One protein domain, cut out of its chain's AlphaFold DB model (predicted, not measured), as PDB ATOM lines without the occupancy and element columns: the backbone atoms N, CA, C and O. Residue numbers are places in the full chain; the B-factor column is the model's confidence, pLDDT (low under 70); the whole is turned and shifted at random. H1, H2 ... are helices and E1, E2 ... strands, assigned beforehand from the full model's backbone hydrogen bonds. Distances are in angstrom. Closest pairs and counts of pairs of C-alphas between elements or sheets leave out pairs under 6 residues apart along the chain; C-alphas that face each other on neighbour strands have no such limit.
ATOM      1  N   GLU A  15     -16.253  43.622 -18.437       86.12
ATOM      2  CA  GLU A  15     -15.526  42.999 -19.537       86.12
ATOM      3  C   GLU A  15     -14.060  43.440 -19.515       86.12
ATOM      4  O   GLU A  15     -13.712  44.475 -18.940       86.12
ATOM      5  N   ILE A  16     -13.172  42.643 -20.110       88.25
ATOM      6  CA  ILE A  16     -11.764  43.023 -20.264       88.25
ATOM      7  C   ILE A  16     -11.674  44.022 -21.418       88.25
ATOM      8  O   ILE A  16     -11.904  43.665 -22.571       88.25
ATOM      9  N   GLU A  17     -11.321  45.265 -21.094       90.25
ATOM     10  CA  GLU A  17     -11.141  46.341 -22.072       90.25
ATOM     11  C   GLU A  17      -9.768  46.238 -22.752       90.25
ATOM     12  O   GLU A  17      -9.657  46.394 -23.968       90.25
ATOM     13  N   ASP A  18      -8.720  45.937 -21.977       91.06
ATOM     14  CA  ASP A  18      -7.333  45.901 -22.447       91.06
ATOM     15  C   ASP A  18      -6.660  44.576 -22.065       91.06
ATOM     16  O   ASP A  18      -6.194  44.372 -20.938       91.06
ATOM     17  N   TRP A  19      -6.609  43.662 -23.036       87.81
ATOM     18  CA  TRP A  19      -6.021  42.330 -22.877       87.81
ATOM     19  C   TRP A  19      -4.506  42.356 -22.654       87.81
ATOM     20  O   TRP A  19      -3.975  41.447 -22.020       87.81
ATOM     21  N   ASP A  20      -3.811  43.389 -23.134       91.00
ATOM     22  CA  ASP A  20      -2.357  43.513 -23.003       91.00
ATOM     23  C   ASP A  20      -1.994  43.880 -21.558       91.00
ATOM     24  O   ASP A  20      -1.185  43.219 -20.900       91.00
ATOM     25  N   LYS A  21      -2.710  44.859 -20.990       89.50
ATOM     26  CA  LYS A  21      -2.583  45.192 -19.565       89.50
ATOM     27  C   LYS A  21      -3.088  44.081 -18.658       89.50
ATOM     28  O   LYS A  21      -2.532  43.900 -17.577       89.50
ATOM     29  N   PHE A  22      -4.131  43.364 -19.069       89.00
ATOM     30  CA  PHE A  22      -4.632  42.210 -18.333       89.00
ATOM     31  C   PHE A  22      -3.575  41.105 -18.250       89.00
ATOM     32  O   PHE A  22      -3.287  40.620 -17.159       89.00
ATOM     33  N   ALA A  23      -2.927  40.774 -19.370       89.50
ATOM     34  CA  ALA A  23      -1.843  39.795 -19.418       89.50
ATOM     35  C   ALA A  23      -0.609  40.221 -18.600       89.50
ATOM     36  O   ALA A  23       0.154  39.368 -18.143       89.50
ATOM     37  N   ALA A  24      -0.423  41.525 -18.379       91.31
ATOM     38  CA  ALA A  24       0.619  42.063 -17.506       91.31
ATOM     39  C   ALA A  24       0.293  41.953 -16.000       91.31
ATOM     40  O   ALA A  24       1.160  42.232 -15.165       91.31
ATOM     41  N   LEU A  25      -0.935  41.574 -15.622       88.19
ATOM     42  CA  LEU A  25      -1.304  41.344 -14.224       88.19
ATOM     43  C   LEU A  25      -0.701  40.033 -13.688       88.19
ATOM     44  O   LEU A  25      -0.436  39.115 -14.462       88.19
ATOM     45  N   PRO A  26      -0.533  39.897 -12.360       91.81
ATOM     46  CA  PRO A  26      -0.173  38.624 -11.740       91.81
ATOM     47  C   PRO A  26      -1.180  37.517 -12.073       91.81
ATOM     48  O   PRO A  26      -2.377  37.793 -12.172       91.81
ATOM     49  N   LEU A  27      -0.712  36.270 -12.176       88.75
ATOM     50  CA  LEU A  27      -1.554  35.125 -12.547       88.75
ATOM     51  C   LEU A  27      -2.774  34.978 -11.621       88.75
ATOM     52  O   LEU A  27      -3.895  34.890 -12.109       88.75
ATOM     53  N   ASP A  28      -2.574  35.107 -10.305       87.62
ATOM     54  CA  ASP A  28      -3.646  35.055  -9.300       87.62
ATOM     55  C   ASP A  28      -4.753  36.098  -9.534       87.62
ATOM     56  O   ASP A  28      -5.919  35.892  -9.199       87.62
ATOM     57  N   VAL A  29      -4.387  37.262 -10.083       86.94
ATOM     58  CA  VAL A  29      -5.328  38.344 -10.390       86.94
ATOM     59  C   VAL A  29      -6.077  38.028 -11.681       86.94
ATOM     60  O   VAL A  29      -7.281  38.262 -11.749       86.94
ATOM     61  N   GLN A  30      -5.391  37.474 -12.684       89.25
ATOM     62  CA  GLN A  30      -6.015  37.059 -13.938       89.25
ATOM     63  C   GLN A  30      -7.050  35.952 -13.711       89.25
ATOM     64  O   GLN A  30      -8.174  36.067 -14.196       89.25
ATOM     65  N   GLU A  31      -6.701  34.922 -12.935       88.88
ATOM     66  CA  GLU A  31      -7.608  33.816 -12.604       88.88
ATOM     67  C   GLU A  31      -8.870  34.323 -11.904       88.88
ATOM     68  O   GLU A  31      -9.977  34.027 -12.351       88.88
ATOM     69  N   LYS A  32      -8.719  35.191 -10.895       85.12
ATOM     70  CA  LYS A  32      -9.864  35.802 -10.204       85.12
ATOM     71  C   LYS A  32     -10.766  36.597 -11.136       85.12
ATOM     72  O   LYS A  32     -11.980  36.455 -11.072       85.12
ATOM     73  N   VAL A  33     -10.189  37.443 -11.990       84.62
ATOM     74  CA  VAL A  33     -10.960  38.234 -12.961       84.62
ATOM     75  C   VAL A  33     -11.762  37.319 -13.882       84.62
ATOM     76  O   VAL A  33     -12.953  37.548 -14.069       84.62
ATOM     77  N   LEU A  34     -11.150  36.254 -14.398       85.56
ATOM     78  CA  LEU A  34     -11.834  35.288 -15.257       85.56
ATOM     79  C   LEU A  34     -12.932  34.509 -14.520       85.56
ATOM     80  O   LEU A  34     -13.992  34.294 -15.102       85.56
ATOM     81  N   GLU A  35     -12.725  34.127 -13.257       83.88
ATOM     82  CA  GLU A  35     -13.766  33.481 -12.445       83.88
ATOM     83  C   GLU A  35     -14.999  34.377 -12.291       83.88
ATOM     84  O   GLU A  35     -16.129  33.923 -12.482       83.88
ATOM     85  N   ILE A  36     -14.793  35.664 -12.008       81.31
ATOM     86  CA  ILE A  36     -15.885  36.632 -11.842       81.31
ATOM     87  C   ILE A  36     -16.646  36.831 -13.149       81.31
ATOM     88  O   ILE A  36     -17.873  36.760 -13.164       81.31
ATOM     89  N   LEU A  37     -15.915  37.036 -14.248       77.50
ATOM     90  CA  LEU A  37     -16.491  37.176 -15.587       77.50
ATOM     91  C   LEU A  37     -17.242  35.907 -16.019       77.50
ATOM     92  O   LEU A  37     -18.224  35.984 -16.752       77.50
ATOM     93  N   GLY A  38     -16.813  34.741 -15.534       74.50
ATOM     94  CA  GLY A  38     -17.478  33.453 -15.723       74.50
ATOM     95  C   GLY A  38     -18.760  33.262 -14.902       74.50
ATOM     96  O   GLY A  38     -19.362  32.190 -14.976       74.50
ATOM     97  N   GLY A  39     -19.192  34.268 -14.134       68.19
ATOM     98  CA  GLY A  39     -20.419  34.232 -13.337       68.19
ATOM     99  C   GLY A  39     -20.219  33.811 -11.881       68.19
ATOM    100  O   GLY A  39     -21.188  33.417 -11.227       68.19
ATOM    101  N   ALA A  40     -18.988  33.875 -11.361       68.88
ATOM    102  CA  ALA A  40     -18.750  33.698  -9.934       68.88
ATOM    103  C   ALA A  40     -19.323  34.867  -9.116       68.88
ATOM    104  O   ALA A  40     -19.495  35.992  -9.589       68.88
ATOM    105  N   GLU A  41     -19.626  34.587  -7.850       70.81
ATOM    106  CA  GLU A  41     -20.039  35.621  -6.906       70.81
ATOM    107  C   GLU A  41     -18.919  36.622  -6.653       70.81
ATOM    108  O   GLU A  41     -17.782  36.248  -6.375       70.81
ATOM    109  N   VAL A  42     -19.277  37.901  -6.683       72.44
ATOM    110  CA  VAL A  42     -18.352  38.994  -6.402       72.44
ATOM    111  C   VAL A  42     -18.441  39.352  -4.928       72.44
ATOM    112  O   VAL A  42     -19.439  39.906  -4.468       72.44
ATOM    113  N   ASP A  43     -17.392  39.030  -4.180       77.94
ATOM    114  CA  ASP A  43     -17.201  39.502  -2.811       77.94
ATOM    115  C   ASP A  43     -16.651  40.945  -2.769       77.94
ATOM    116  O   ASP A  43     -16.165  41.482  -3.769       77.94
ATOM    117  N   ASP A  44     -16.707  41.597  -1.604       78.00
ATOM    118  CA  ASP A  44     -16.265  42.991  -1.432       78.00
ATOM    119  C   ASP A  44     -14.793  43.226  -1.817       78.00
ATOM    120  O   ASP A  44     -14.454  44.272  -2.384       78.00
ATOM    121  N   ALA A  45     -13.903  42.264  -1.547       78.75
ATOM    122  CA  ALA A  45     -12.488  42.391  -1.900       78.75
ATOM    123  C   ALA A  45     -12.298  42.321  -3.420       78.75
ATOM    124  O   ALA A  45     -11.495  43.053  -4.004       78.75
ATOM    125  N   THR A  46     -13.089  41.481  -4.066       79.44
ATOM    126  CA  THR A  46     -13.114  41.323  -5.510       79.44
ATOM    127  C   THR A  46     -13.728  42.532  -6.224       79.44
ATOM    128  O   THR A  46     -13.200  42.995  -7.235       79.44
ATOM    129  N   ARG A  47     -14.770  43.146  -5.656       81.69
ATOM    130  CA  ARG A  47     -15.342  44.405  -6.163       81.69
ATOM    131  C   ARG A  47     -14.329  45.554  -6.128       81.69
ATOM    132  O   ARG A  47     -14.249  46.352  -7.067       81.69
ATOM    133  N   LEU A  48     -13.519  45.619  -5.070       84.94
ATOM    134  CA  LEU A  48     -12.402  46.565  -4.963       84.94
ATOM    135  C   LEU A  48     -11.331  46.303  -6.027       84.94
ATOM    136  O   LEU A  48     -10.823  47.254  -6.624       84.94
ATOM    137  N   LEU A  49     -11.012  45.033  -6.289       84.88
ATOM    138  CA  LEU A  49     -10.080  44.638  -7.344       84.88
ATOM    139  C   LEU A  49     -10.578  45.106  -8.720       84.88
ATOM    140  O   LEU A  49      -9.838  45.787  -9.426       84.88
ATOM    141  N   LEU A  50     -11.835  44.821  -9.070       84.50
ATOM    142  CA  LEU A  50     -12.444  45.260 -10.330       84.50
ATOM    143  C   LEU A  50     -12.436  46.787 -10.460       84.50
ATOM    144  O   LEU A  50     -12.017  47.308 -11.487       84.50
ATOM    145  N   SER A  51     -12.777  47.508  -9.389       86.25
ATOM    146  CA  SER A  51     -12.732  48.980  -9.367       86.25
ATOM    147  C   SER A  51     -11.314  49.531  -9.587       86.25
ATOM    148  O   SER A  51     -11.120  50.571 -10.218       86.25
ATOM    149  N   LEU A  52     -10.292  48.856  -9.052       88.06
ATOM    150  CA  LEU A  52      -8.890  49.226  -9.263       88.06
ATOM    151  C   LEU A  52      -8.441  48.954 -10.700       88.06
ATOM    152  O   LEU A  52      -7.704  49.760 -11.272       88.06
ATOM    153  N   LEU A  53      -8.871  47.829 -11.268       88.31
ATOM    154  CA  LEU A  53      -8.592  47.454 -12.649       88.31
ATOM    155  C   LEU A  53      -9.302  48.384 -13.639       88.31
ATOM    156  O   LEU A  53      -8.700  48.769 -14.640       88.31
ATOM    157  N   GLU A  54     -10.514  48.830 -13.318       88.81
ATOM    158  CA  GLU A  54     -11.259  49.815 -14.100       88.81
ATOM    159  C   GLU A  54     -10.548  51.165 -14.131       88.81
ATOM    160  O   GLU A  54     -10.288  51.719 -15.196       88.81
ATOM    161  N   ARG A  55     -10.090  51.661 -12.977       88.69
ATOM    162  CA  ARG A  55      -9.289  52.898 -12.926       88.69
ATOM    163  C   ARG A  55      -7.965  52.805 -13.681       88.69
ATOM    164  O   ARG A  55      -7.406  53.832 -14.060       88.69
ATOM    165  N   LYS A  56      -7.436  51.596 -13.868       87.31
ATOM    166  CA  LYS A  56      -6.234  51.331 -14.673       87.31
ATOM    167  C   LYS A  56      -6.549  51.133 -16.166       87.31
ATOM    168  O   LYS A  56      -5.613  51.026 -16.966       87.31
ATOM    169  N   GLY A  57      -7.831  51.119 -16.542       87.94
ATOM    170  CA  GLY A  57      -8.301  50.849 -17.900       87.94
ATOM    171  C   GLY A  57      -7.910  49.449 -18.357       87.94
ATOM    172  O   GLY A  57      -7.300  49.309 -19.413       87.94
ATOM    173  N   VAL A  58      -8.096  48.453 -17.482       89.75
ATOM    174  CA  VAL A  58      -7.865  47.027 -17.778       89.75
ATOM    175  C   VAL A  58      -9.189  46.311 -18.009       89.75
ATOM    176  O   VAL A  58      -9.326  45.529 -18.944       89.75
ATOM    177  N   VAL A  59     -10.166  46.597 -17.155       88.75
ATOM    178  CA  VAL A  59     -11.539  46.099 -17.261       88.75
ATOM    179  C   VAL A  59     -12.483  47.286 -17.327       88.75
ATOM    180  O   VAL A  59     -12.124  48.386 -16.910       88.75
ATOM    181  N   ARG A  60     -13.691  47.065 -17.816       84.88
ATOM    182  CA  ARG A  60     -14.757  48.057 -17.841       84.88
ATOM    183  C   ARG A  60     -16.009  47.425 -17.270       84.88
ATOM    184  O   ARG A  60     -16.412  46.382 -17.766       84.88
ATOM    185  N   CYS A  61     -16.591  48.036 -16.246       79.81
ATOM    186  CA  CYS A  61     -17.842  47.586 -15.647       79.81
ATOM    187  C   CYS A  61     -18.992  48.517 -16.066       79.81
ATOM    188  O   CYS A  61     -18.781  49.725 -16.219       79.81
ATOM    189  N   LEU A  62     -20.180  47.954 -16.314       67.69
ATOM    190  CA  LEU A  62     -21.393  48.677 -16.730       67.69
ATOM    191  C   LEU A  62     -22.290  49.087 -15.554       67.69
ATOM    192  O   LEU A  62     -22.380  48.336 -14.556       67.69
TER     193      LEU A  62
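This is residues 15 to 62 of the 62 residues of an uncharacterized protein of Thermoproteus sp. AZ2 (UniProt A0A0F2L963). Three helices and a short C-terminal strand follow one another round a small ring, which closes where the first printed residues, 15 and 16, pair with the strand E1 near the other end. H2 and H3 make two sides of the ring and run nearly crosswise to each other, while the short helix H1 sits at one corner, near H2. The printed part has 48 residues, with three named helices and one named strand in the order H1, H2, H3, E1, and its class is mostly helix. It is compact, with a radius of gyration of the C-alphas of 9.6 A, and its rounded outline spans 25 by 21 by 16 A.

Start at Glu 15, whose C-alpha stands at (-15.526, 42.999, -19.537). Four residues on, find C-alpha 19 at (-6.021, 42.330, -22.877), where H1 begins; this helix holds residues 19 to 23 and is 6.0 A long from first to last C-alpha. H2 holds residues 27 to 37 and measures 15.4 A. Look next for C-alpha 44 at (-16.265, 42.991, -1.432), where H3 begins; it holds residues 44 to 55, measures 16.7 A and is the longest helix by residues. E1 holds residues 59 to 61, is 6.7 A long and ends at C-alpha 61, at (-17.842, 47.586, -15.647).

Begin with residues 15 to 16, which pair antiparallel with residues 59 to 60 of E1; E1 pairs with no named strand. H1 and H2 are close but not clearly touching, and their closest C-alphas are those of Phe 22 and Gln 30, 6.9 A apart. H2 and H3 are also close but not clearly touching: their closest C-alphas, those of Val 33 and Leu 50, are 7.6 A apart, and their lines are about perpendicular, at 81 degrees. H3 and E1 have 5 pairs of C-alphas within 8 A, the closest being those of Glu 54 and Arg 60 at 5.4 A. H1 and H3 are apart, and so are H2 and E1. In H1, H2 and H3 every O i to N i+4 pair is within hydrogen-bond range.

The two C-alphas farthest apart are those of Asp 20 and Asp 44, at 25.7 A, while the first and last printed C-alphas, those of Glu 15 and Leu 62, are 8.6 A apart. Leu 62 is the chain's last residue, and the printed part has no cut. The links from H1 to H2 and from H3 to E1 are tight, and the link from H2 to H3, 6 residues, is short; no link is long. The mean pLDDT of the printed part is 84.3, and the model's confidence is under 70 at residues 39 to 40 and at residue 62.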